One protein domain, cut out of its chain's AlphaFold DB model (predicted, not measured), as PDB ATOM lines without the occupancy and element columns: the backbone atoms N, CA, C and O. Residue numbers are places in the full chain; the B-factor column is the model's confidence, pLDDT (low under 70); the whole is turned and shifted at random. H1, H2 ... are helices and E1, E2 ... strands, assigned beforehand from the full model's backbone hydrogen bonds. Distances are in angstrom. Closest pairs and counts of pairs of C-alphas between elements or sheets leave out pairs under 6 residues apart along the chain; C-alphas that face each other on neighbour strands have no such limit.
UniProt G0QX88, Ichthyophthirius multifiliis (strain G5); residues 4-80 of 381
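What this domain is: This is residues 4 to 80 of the 381 residues of a protein of Ichthyophthirius multifiliis (strain G5) (UniProt G0QX88). A narrow ribbon of two parallel strands, E1 and E3, lies in the middle of a loose, open frame; the long helix H2 runs past it on one side, and the short helix H3 and part of the long link, residues 44 to 64, lie on the far side. H1, a short helix just beyond E1, sits near H2, and residues 35 to 42, of which 35 to 40 belong to H2, stick out at one end. The 77 printed residues hold three named helices and three named strands in the order E1 H1 H2 E2 H3 E3, and the class is mixed, helices and strands. The whole is loose, with a radius of gyration of the C-alphas of 14.3 A and spans of 42 by 31 by 18 A.

How they stand to each other: Begin at the sheet, where E1, residues 4 to 6, and E3, residues 76 to 79, are parallel neighbours with 13 degrees between their directions. C-alphas 5 and 78 face each other at 4.4 A; look also for N 6 and O 78 at 2.9 A and N 4 and O 76 at 3.0 A, both within hydrogen-bond range. From there go to H2, residues 17 to 40: its closest C-alpha to E1 is that of Val 30, 8.0 A from that of Tyr 5, while H2 and E3 are apart. H1, residues 8 to 12, is close to H2 but not clearly touching, with the closest C-alphas, those of Phe 10 and Thr 23, 6.4 A apart. H1 and E3 are only just apart, their closest C-alphas 8.3 A from each other. E2, residues 41 to 43, pairs with no named strand, and it and H2 meet only through their link. H3, residues 65 to 69, touches no helix. In H2 and H3 every O i to N i+4 pair is within hydrogen-bond range; in H1 0 of 1 is, beside 2 of 2 O i to N i+3 pairs.

Where its parts are: Find C-alpha 4, where E1 begins, at (-38.210, 37.846, -20.104). H2 runs from C-alpha 17 at (-12.452, 40.622, -19.711) to C-alpha 40 at (-44.121, 44.197, -6.587), a length of 34.5 A. E3 measures 9.9 A and ends with C-alpha 79 at (-34.722, 44.185, -25.284). The shorter elements measure 7.1 A for E1, 7.5 A for H1, 6.5 A for E2 and 6.1 A for H3.

The domain as a whole: The two C-alphas farthest apart, those of Asn 16 and Ile 44, are 41.7 A from each other. The link from E2 to H3 is long, with 21 residues; within it, residues 57 to 58 pair with residues 61 to 62, antiparallel. The printed part, residues 4 to 80, has no cut. Its mean pLDDT is 87.3, and no printed residue is under 70.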
ATOM      1  N   THR A   4     -39.361  38.373 -19.370       89.75
ATOM      2  CA  THR A   4     -38.210  37.846 -20.104       89.75
ATOM      3  C   THR A   4     -37.336  38.994 -20.571       89.75
ATOM      4  O   THR A   4     -37.775  40.140 -20.625       89.75
ATOM      5  N   TYR A   5     -36.089  38.696 -20.903       91.19
ATOM      6  CA  TYR A   5     -35.167  39.681 -21.438       91.19
ATOM      7  C   TYR A   5     -34.281  39.039 -22.500       91.19
ATOM      8  O   TYR A   5     -34.085  37.821 -22.482       91.19
ATOM      9  N   ASP A   6     -33.766  39.863 -23.404       88.88
ATOM     10  CA  ASP A   6     -32.843  39.480 -24.463       88.88
ATOM     11  C   ASP A   6     -31.614  40.397 -24.417       88.88
ATOM     12  O   ASP A   6     -31.742  41.620 -24.437       88.88
ATOM     13  N   MET A   7     -30.424  39.794 -24.345       88.81
ATOM     14  CA  MET A   7     -29.127  40.492 -24.279       88.81
ATOM     15  C   MET A   7     -28.332  40.353 -25.589       88.81
ATOM     16  O   MET A   7     -27.115  40.522 -25.575       88.81
ATOM     17  N   TYR A   8     -28.979  40.029 -26.719       86.06
ATOM     18  CA  TYR A   8     -28.296  39.730 -27.992       86.06
ATOM     19  C   TYR A   8     -27.334  40.838 -28.434       86.06
ATOM     20  O   TYR A   8     -26.269  40.560 -28.977       86.06
ATOM     21  N   HIS A   9     -27.650  42.099 -28.128       83.75
ATOM     22  CA  HIS A   9     -26.781  43.219 -28.472       83.75
ATOM     23  C   HIS A   9     -25.409  43.135 -27.780       83.75
ATOM     24  O   HIS A   9     -24.397  43.520 -28.358       83.75
ATOM     25  N   PHE A  10     -25.329  42.547 -26.583       88.12
ATOM     26  CA  PHE A  10     -24.066  42.324 -25.874       88.12
ATOM     27  C   PHE A  10     -23.218  41.207 -26.496       88.12
ATOM     28  O   PHE A  10     -22.015  41.165 -26.246       88.12
ATOM     29  N   GLU A  11     -23.793  40.325 -27.323       86.50
ATOM     30  CA  GLU A  11     -23.034  39.299 -28.057       86.50
ATOM     31  C   GLU A  11     -22.146  39.914 -29.151       86.50
ATOM     32  O   GLU A  11     -21.171  39.298 -29.577       86.50
ATOM     33  N   THR A  12     -22.439  41.153 -29.565       86.31
ATOM     34  CA  THR A  12     -21.627  41.912 -30.530       86.31
ATOM     35  C   THR A  12     -20.338  42.473 -29.918       86.31
ATOM     36  O   THR A  12     -19.416  42.846 -30.648       86.31
ATOM     37  N   LEU A  13     -20.240  42.529 -28.583       87.88
ATOM     38  CA  LEU A  13     -19.070  43.069 -27.898       87.88
ATOM     39  C   LEU A  13     -17.833  42.183 -28.122       87.88
ATOM     40  O   LEU A  13     -17.907  40.962 -27.968       87.88
ATOM     41  N   PRO A  14     -16.645  42.775 -28.361       91.44
ATOM     42  CA  PRO A  14     -15.399  42.020 -28.406       91.44
ATOM     43  C   PRO A  14     -15.196  41.197 -27.121       91.44
ATOM     44  O   PRO A  14     -15.350  41.754 -26.025       91.44
ATOM     45  N   PRO A  15     -14.804  39.910 -27.212       90.25
ATOM     46  CA  PRO A  15     -14.716  39.009 -26.066       90.25
ATOM     47  C   PRO A  15     -13.442  39.277 -25.253       90.25
ATOM     48  O   PRO A  15     -12.467  38.530 -25.303       90.25
ATOM     49  N   ASN A  16     -13.443  40.371 -24.500       93.56
ATOM     50  CA  ASN A  16     -12.396  40.725 -23.548       93.56
ATOM     51  C   ASN A  16     -12.952  40.747 -22.114       93.56
ATOM     52  O   ASN A  16     -14.162  40.813 -21.901       93.56
ATOM     53  N   ALA A  17     -12.061  40.709 -21.119       93.31
ATOM     54  CA  ALA A  17     -12.452  40.622 -19.711       93.31
ATOM     55  C   ALA A  17     -13.335  41.796 -19.245       93.31
ATOM     56  O   ALA A  17     -14.245  41.595 -18.443       93.31
ATOM     57  N   LYS A  18     -13.104  43.012 -19.766       91.75
ATOM     58  CA  LYS A  18     -13.897  44.207 -19.429       91.75
ATOM     59  C   LYS A  18     -15.337  44.057 -19.925       91.75
ATOM     60  O   LYS A  18     -16.269  44.254 -19.152       91.75
ATOM     61  N   ASN A  19     -15.513  43.655 -21.180       91.19
ATOM     62  CA  ASN A  19     -16.828  43.476 -21.792       91.19
ATOM     63  C   ASN A  19     -17.580  42.292 -21.180       91.19
ATOM     64  O   ASN A  19     -18.765  42.405 -20.898       91.19
ATOM     65  N   GLN A  20     -16.891  41.190 -20.874       91.81
ATOM     66  CA  GLN A  20     -17.493  40.066 -20.150       91.81
ATOM     67  C   GLN A  20     -17.997  40.484 -18.762       91.81
ATOM     68  O   GLN A  20     -19.098  40.106 -18.361       91.81
ATOM     69  N   MET A  21     -17.217  41.296 -18.040       91.31
ATOM     70  CA  MET A  21     -17.627  41.841 -16.746       91.31
ATOM     71  C   MET A  21     -18.821  42.794 -16.880       91.31
ATOM     72  O   MET A  21     -19.731  42.725 -16.054       91.31
ATOM     73  N   LEU A  22     -18.842  43.647 -17.910       90.06
ATOM     74  CA  LEU A  22     -19.970  44.532 -18.211       90.06
ATOM     75  C   LEU A  22     -21.245  43.720 -18.465       90.06
ATOM     76  O   LEU A  22     -22.218  43.902 -17.737       90.06
ATOM     77  N   THR A  23     -21.216  42.774 -19.409       91.75
ATOM     78  CA  THR A  23     -22.365  41.918 -19.744       91.75
ATOM     79  C   THR A  23     -22.893  41.190 -18.510       91.75
ATOM     80  O   THR A  23     -24.085  41.259 -18.219       91.75
ATOM     81  N   ALA A  24     -22.008  40.561 -17.729       91.50
ATOM     82  CA  ALA A  24     -22.399  39.848 -16.514       91.50
ATOM     83  C   ALA A  24     -22.993  40.778 -15.441       91.50
ATOM     84  O   ALA A  24     -23.895  40.380 -14.702       91.50
ATOM     85  N   THR A  25     -22.505  42.018 -15.344       90.88
ATOM     86  CA  THR A  25     -23.019  43.019 -14.398       90.88
ATOM     87  C   THR A  25     -24.398  43.525 -14.825       90.88
ATOM     88  O   THR A  25     -25.308  43.557 -13.996       90.88
ATOM     89  N   CYS A  26     -24.576  43.850 -16.108       91.88
ATOM     90  CA  CYS A  26     -25.854  44.277 -16.678       91.88
ATOM     91  C   CYS A  26     -26.914  43.178 -16.553       91.88
ATOM     92  O   CYS A  26     -27.990  43.424 -16.014       91.88
ATOM     93  N   GLU A  27     -26.591  41.946 -16.953       92.56
ATOM     94  CA  GLU A  27     -27.516  40.817 -16.837       92.56
ATOM     95  C   GLU A  27     -27.923  40.575 -15.377       92.56
ATOM     96  O   GLU A  27     -29.098  40.378 -15.060       92.56
ATOM     97  N   LYS A  28     -26.962  40.649 -14.452       92.25
ATOM     98  CA  LYS A  28     -27.234  40.522 -13.021       92.25
ATOM     99  C   LYS A  28     -28.170  41.619 -12.505       92.25
ATOM    100  O   LYS A  28     -29.038  41.308 -11.690       92.25
ATOM    101  N   ALA A  29     -28.014  42.862 -12.961       91.94
ATOM    102  CA  ALA A  29     -28.910  43.959 -12.604       91.94
ATOM    103  C   ALA A  29     -30.332  43.727 -13.144       91.94
ATOM    104  O   ALA A  29     -31.292  43.843 -12.381       91.94
ATOM    105  N   VAL A  30     -30.463  43.302 -14.407       92.94
ATOM    106  CA  VAL A  30     -31.752  42.958 -15.034       92.94
ATOM    107  C   VAL A  30     -32.453  41.840 -14.265       92.94
ATOM    108  O   VAL A  30     -33.624  41.972 -13.925       92.94
ATOM    109  N   GLN A  31     -31.743  40.768 -13.904       93.19
ATOM    110  CA  GLN A  31     -32.311  39.662 -13.125       93.19
ATOM    111  C   GLN A  31     -32.848  40.119 -11.760       93.19
ATOM    112  O   GLN A  31     -33.940  39.718 -11.364       93.19
ATOM    113  N   ILE A  32     -32.104  40.970 -11.046       93.75
ATOM    114  CA  ILE A  32     -32.531  41.498  -9.741       93.75
ATOM    115  C   ILE A  32     -33.735  42.430  -9.901       93.75
ATOM    116  O   ILE A  32     -34.661  42.359  -9.094       93.75
ATOM    117  N   ALA A  33     -33.755  43.267 -10.941       93.25
ATOM    118  CA  ALA A  33     -34.894  44.128 -11.245       93.25
ATOM    119  C   ALA A  33     -36.145  43.300 -11.572       93.25
ATOM    120  O   ALA A  33     -37.205  43.547 -11.006       93.25
ATOM    121  N   ILE A  34     -36.018  42.265 -12.408       92.69
ATOM    122  CA  ILE A  34     -37.103  41.324 -12.716       92.69
ATOM    123  C   ILE A  34     -37.633  40.675 -11.441       92.69
ATOM    124  O   ILE A  34     -38.844  40.598 -11.236       92.69
ATOM    125  N   GLU A  35     -36.744  40.224 -10.560       92.94
ATOM    126  CA  GLU A  35     -37.152  39.612  -9.303       92.94
ATOM    127  C   GLU A  35     -37.858  40.616  -8.386       92.94
ATOM    128  O   GLU A  35     -38.894  40.289  -7.815       92.94
ATOM    129  N   TYR A  36     -37.370  41.852  -8.290       94.12
ATOM    130  CA  TYR A  36     -38.032  42.917  -7.538       94.12
ATOM    131  C   TYR A  36     -39.436  43.210  -8.088       94.12
ATOM    132  O   TYR A  36     -40.422  43.132  -7.352       94.12
ATOM    133  N   PHE A  37     -39.547  43.482  -9.391       93.19
ATOM    134  CA  PHE A  37     -40.819  43.841 -10.014       93.19
ATOM    135  C   PHE A  37     -41.797  42.665 -10.050       93.19
ATOM    136  O   PHE A  37     -42.976  42.866  -9.799       93.19
ATOM    137  N   SER A  38     -41.348  41.425 -10.242       92.00
ATOM    138  CA  SER A  38     -42.251  40.263 -10.194       92.00
ATOM    139  C   SER A  38     -42.917  40.045  -8.826       92.00
ATOM    140  O   SER A  38     -44.004  39.465  -8.775       92.00
ATOM    141  N   HIS A  39     -42.300  40.517  -7.735       93.19
ATOM    142  CA  HIS A  39     -42.915  40.540  -6.406       93.19
ATOM    143  C   HIS A  39     -43.801  41.777  -6.190       93.19
ATOM    144  O   HIS A  39     -44.843  41.670  -5.549       93.19
ATOM    145  N   LEU A  40     -43.405  42.929  -6.742       94.50
ATOM    146  CA  LEU A  40     -44.121  44.197  -6.587       94.50
ATOM    147  C   LEU A  40     -45.424  44.245  -7.387       94.50
ATOM    148  O   LEU A  40     -46.432  44.740  -6.888       94.50
ATOM    149  N   ILE A  41     -45.397  43.788  -8.638       94.44
ATOM    150  CA  ILE A  41     -46.497  43.958  -9.583       94.44
ATOM    151  C   ILE A  41     -47.099  42.617  -9.993       94.44
ATOM    152  O   ILE A  41     -46.415  41.673 -10.390       94.44
ATOM    153  N   LYS A  42     -48.429  42.554  -9.965       92.31
ATOM    154  CA  LYS A  42     -49.195  41.525 -10.665       92.31
ATOM    155  C   LYS A  42     -49.888  42.169 -11.844       92.31
ATOM    156  O   LYS A  42     -50.333  43.308 -11.792       92.31
ATOM    157  N   ILE A  43     -50.016  41.406 -12.905       88.56
ATOM    158  CA  ILE A  43     -50.564  41.852 -14.181       88.56
ATOM    159  C   ILE A  43     -51.690  40.924 -14.605       88.56
ATOM    160  O   ILE A  43     -51.795  39.794 -14.121       88.56
ATOM    161  N   ILE A  44     -52.495  41.403 -15.542       82.75
ATOM    162  CA  ILE A  44     -53.448  40.576 -16.270       82.75
ATOM    163  C   ILE A  44     -52.696  40.001 -17.479       82.75
ATOM    164  O   ILE A  44     -52.263  40.788 -18.323       82.75
ATOM    165  N   PRO A  45     -52.490  38.673 -17.566       82.31
ATOM    166  CA  PRO A  45     -51.776  38.081 -18.691       82.31
ATOM    167  C   PRO A  45     -52.463  38.416 -20.012       82.31
ATOM    168  O   PRO A  45     -53.690  38.318 -20.122       82.31
ATOM    169  N   ARG A  46     -51.672  38.797 -21.016       77.81
ATOM    170  CA  ARG A  46     -52.195  39.111 -22.350       77.81
ATOM    171  C   ARG A  46     -52.498  37.846 -23.147       77.81
ATOM    172  O   ARG A  46     -51.988  36.760 -22.865       77.81
ATOM    173  N   THR A  47     -53.341  37.976 -24.165       80.75
ATOM    174  CA  THR A  47     -53.608  36.865 -25.085       80.75
ATOM    175  C   THR A  47     -52.400  36.610 -25.988       80.75
ATOM    176  O   THR A  47     -51.621  37.514 -26.278       80.75
ATOM    177  N   LYS A  48     -52.255  35.384 -26.512       76.69
ATOM    178  CA  LYS A  48     -51.136  35.036 -27.414       76.69
ATOM    179  C   LYS A  48     -51.049  35.931 -28.657       76.69
ATOM    180  O   LYS A  48     -49.961  36.146 -29.176       76.69
ATOM    181  N   SER A  49     -52.179  36.438 -29.149       72.88
ATOM    182  CA  SER A  49     -52.228  37.369 -30.284       72.88
ATOM    183  C   SER A  49     -51.619  38.736 -29.974       72.88
ATOM    184  O   SER A  49     -51.127  39.388 -30.886       72.88
ATOM    185  N   GLU A  50     -51.622  39.150 -28.707       77.19
ATOM    186  CA  GLU A  50     -51.099  40.442 -28.242       77.19
ATOM    187  C   GLU A  50     -49.632  40.361 -27.791       77.19
ATOM    188  O   GLU A  50     -49.055  41.371 -27.404       77.19
ATOM    189  N   MET A  51     -49.028  39.168 -27.837       75.56
ATOM    190  CA  MET A  51     -47.620  38.922 -27.487       75.56
ATOM    191  C   MET A  51     -46.651  39.176 -28.655       75.56
ATOM    192  O   MET A  51     -45.458  38.899 -28.533       75.56
ATOM    193  N   LYS A  52     -47.158  39.636 -29.805       79.94
ATOM    194  CA  LYS A  52     -46.355  39.928 -30.997       79.94
ATOM    195  C   LYS A  52     -46.024  41.408 -31.044       79.94
ATOM    196  O   LYS A  52     -46.930  42.241 -31.040       79.94
ATOM    197  N   TYR A  53     -44.740  41.712 -31.139       77.94
ATOM    198  CA  TYR A  53     -44.285  43.058 -31.441       77.94
ATOM    199  C   TYR A  53     -44.412  43.296 -32.950       77.94
ATOM    200  O   TYR A  53     -44.065  42.418 -33.741       77.94
ATOM    201  N   GLN A  54     -45.018  44.416 -33.349       78.56
ATOM    202  CA  GLN A  54     -45.368  44.653 -34.757       78.56
ATOM    203  C   GLN A  54     -44.306  45.428 -35.530       78.56
ATOM    204  O   GLN A  54     -44.286  45.343 -36.756       78.56
ATOM    205  N   ASP A  55     -43.445  46.156 -34.827       81.06
ATOM    206  CA  ASP A  55     -42.358  46.908 -35.437       81.06
ATOM    207  C   ASP A  55     -41.104  46.025 -35.567       81.06
ATOM    208  O   ASP A  55     -40.917  45.078 -34.801       81.06
ATOM    209  N   GLY A  56     -40.280  46.287 -36.580       83.75
ATOM    210  CA  GLY A  56     -38.990  45.613 -36.750       83.75
ATOM    211  C   GLY A  56     -37.938  46.112 -35.762       83.75
ATOM    212  O   GLY A  56     -36.957  45.418 -35.513       83.75
ATOM    213  N   GLU A  57     -38.164  47.287 -35.173       85.44
ATOM    214  CA  GLU A  57     -37.237  47.959 -34.267       85.44
ATOM    215  C   GLU A  57     -37.969  48.458 -33.012       85.44
ATOM    216  O   GLU A  57     -39.127  48.866 -33.065       85.44
ATOM    217  N   CYS A  58     -37.297  48.406 -31.862       81.69
ATOM    218  CA  CYS A  58     -37.772  48.931 -30.585       81.69
ATOM    219  C   CYS A  58     -36.729  49.911 -30.038       81.69
ATOM    220  O   CYS A  58     -35.779  49.501 -29.363       81.69
ATOM    221  N   GLY A  59     -36.897  51.203 -30.335       81.38
ATOM    222  CA  GLY A  59     -35.799  52.165 -30.199       81.38
ATOM    223  C   GLY A  59     -34.700  51.808 -31.199       81.38
ATOM    224  O   GLY A  59     -35.010  51.547 -32.355       81.38
ATOM    225  N   ASP A  60     -33.451  51.704 -30.746       81.12
ATOM    226  CA  ASP A  60     -32.321  51.315 -31.607       81.12
ATOM    227  C   ASP A  60     -32.098  49.790 -31.687       81.12
ATOM    228  O   ASP A  60     -31.123  49.326 -32.285       81.12
ATOM    229  N   VAL A  61     -32.971  48.982 -31.068       82.62
ATOM    230  CA  VAL A  61     -32.826  47.520 -31.052       82.62
ATOM    231  C   VAL A  61     -33.646  46.869 -32.157       82.62
ATOM    232  O   VAL A  61     -34.874  46.943 -32.143       82.62
ATOM    233  N   GLU A  62     -32.980  46.126 -33.041       86.62
ATOM    234  CA  GLU A  62     -33.648  45.223 -33.982       86.62
ATOM    235  C   GLU A  62     -34.355  44.086 -33.226       86.62
ATOM    236  O   GLU A  62     -33.751  43.338 -32.447       86.62
ATOM    237  N   VAL A  63     -35.657  43.944 -33.462       86.75
ATOM    238  CA  VAL A  63     -36.493  42.932 -32.822       86.75
ATOM    239  C   VAL A  63     -36.411  41.620 -33.609       86.75
ATOM    240  O   VAL A  63     -36.688  41.599 -34.811       86.75
ATOM    241  N   PRO A  64     -36.088  40.476 -32.968       86.62
ATOM    242  CA  PRO A  64     -35.974  39.202 -33.669       86.62
ATOM    243  C   PRO A  64     -37.252  38.840 -34.440       86.62
ATOM    244  O   PRO A  64     -38.343  38.792 -33.870       86.62
ATOM    245  N   THR A  65     -37.121  38.438 -35.711       87.00
ATOM    246  CA  THR A  65     -38.268  38.067 -36.571       87.00
ATOM    247  C   THR A  65     -39.177  37.008 -35.934       87.00
ATOM    248  O   THR A  65     -40.389  36.984 -36.150       87.00
ATOM    249  N   ARG A  66     -38.608  36.119 -35.107       85.88
ATOM    250  CA  ARG A  66     -39.367  35.105 -34.366       85.88
ATOM    251  C   ARG A  66     -40.374  35.728 -33.394       85.88
ATOM    252  O   ARG A  66     -41.498  35.226 -33.313       85.88
ATOM    253  N   ASP A  67     -39.995  36.793 -32.697       86.94
ATOM    254  CA  ASP A  67     -40.853  37.485 -31.731       86.94
ATOM    255  C   ASP A  67     -41.991  38.222 -32.448       86.94
ATOM    256  O   ASP A  67     -43.128  38.210 -31.978       86.94
ATOM    257  N   MET A  68     -41.733  38.743 -33.651       84.50
ATOM    258  CA  MET A  68     -42.760  39.349 -34.507       84.50
ATOM    259  C   MET A  68     -43.744  38.306 -35.065       84.50
ATOM    260  O   MET A  68     -44.957  38.519 -35.113       84.50
ATOM    261  N   MET A  69     -43.245  37.140 -35.489       85.62
ATOM    262  CA  MET A  69     -44.067  36.113 -36.142       85.62
ATOM    263  C   MET A  69     -44.873  35.263 -35.160       85.62
ATOM    264  O   MET A  69     -46.055  34.984 -35.398       85.62
ATOM    265  N   ILE A  70     -44.229  34.797 -34.091       85.06
ATOM    266  CA  ILE A  70     -44.768  33.789 -33.168       85.06
ATOM    267  C   ILE A  70     -45.155  34.429 -31.833       85.06
ATOM    268  O   ILE A  70     -46.138  34.001 -31.226       85.06
ATOM    269  N   GLY A  71     -44.437  35.472 -31.416       80.75
ATOM    270  CA  GLY A  71     -44.522  36.026 -30.071       80.75
ATOM    271  C   GLY A  71     -43.719  35.207 -29.061       80.75
ATOM    272  O   GLY A  71     -43.319  34.062 -29.309       80.75
ATOM    273  N   LYS A  72     -43.504  35.799 -27.889       82.94
ATOM    274  CA  LYS A  72     -42.807  35.179 -26.757       82.94
ATOM    275  C   LYS A  72     -43.812  34.928 -25.640       82.94
ATOM    276  O   LYS A  72     -44.694  35.749 -25.418       82.94
ATOM    277  N   ASN A  73     -43.695  33.803 -24.928       86.25
ATOM    278  CA  ASN A  73     -44.498  33.568 -23.723       86.25
ATOM    279  C   ASN A  73     -43.969  34.451 -22.590       86.25
ATOM    280  O   ASN A  73     -43.218  33.996 -21.728       86.25
ATOM    281  N   SER A  74     -44.307  35.725 -22.678       86.81
ATOM    282  CA  SER A  74     -43.820  36.786 -21.827       86.81
ATOM    283  C   SER A  74     -44.904  37.833 -21.715       86.81
ATOM    284  O   SER A  74     -45.539  38.192 -22.706       86.81
ATOM    285  N   ASP A  75     -45.119  38.306 -20.499       85.81
ATOM    286  CA  ASP A  75     -46.022  39.416 -20.266       85.81
ATOM    287  C   ASP A  75     -45.311  40.774 -20.408       85.81
ATOM    288  O   ASP A  75     -45.954  41.791 -20.660       85.81
ATOM    289  N   LEU A  76     -43.984  40.778 -20.246       86.88
ATOM    290  CA  LEU A  76     -43.090  41.900 -20.512       86.88
ATOM    291  C   LEU A  76     -41.758  41.335 -21.012       86.88
ATOM    292  O   LEU A  76     -41.050  40.664 -20.258       86.88
ATOM    293  N   ASN A  77     -41.409  41.613 -22.267       87.50
ATOM    294  CA  ASN A  77     -40.085  41.304 -22.794       87.50
ATOM    295  C   ASN A  77     -39.228  42.570 -22.837       87.50
ATOM    296  O   ASN A  77     -39.675  43.592 -23.350       87.50
ATOM    297  N   LEU A  78     -38.011  42.484 -22.310       89.50
ATOM    298  CA  LEU A  78     -37.040  43.572 -22.317       89.50
ATOM    299  C   LEU A  78     -35.964  43.297 -23.368       89.50
ATOM    300  O   LEU A  78     -35.213  42.330 -23.243       89.50
ATOM    301  N   TYR A  79     -35.862  44.162 -24.371       88.00
ATOM    302  CA  TYR A  79     -34.722  44.185 -25.284       88.00
ATOM    303  C   TYR A  79     -33.639  45.078 -24.675       88.00
ATOM    304  O   TYR A  79     -33.862  46.270 -24.475       88.00
ATOM    305  N   VAL A  80     -32.501  44.494 -24.292       87.38
ATOM    306  CA  VAL A  80     -31.465  45.199 -23.526       87.38
ATOM    307  C   VAL A  80     -30.278  45.520 -24.428       87.38
ATOM    308  O   VAL A  80     -29.623  44.621 -24.959       87.38
TER     309      VAL A  80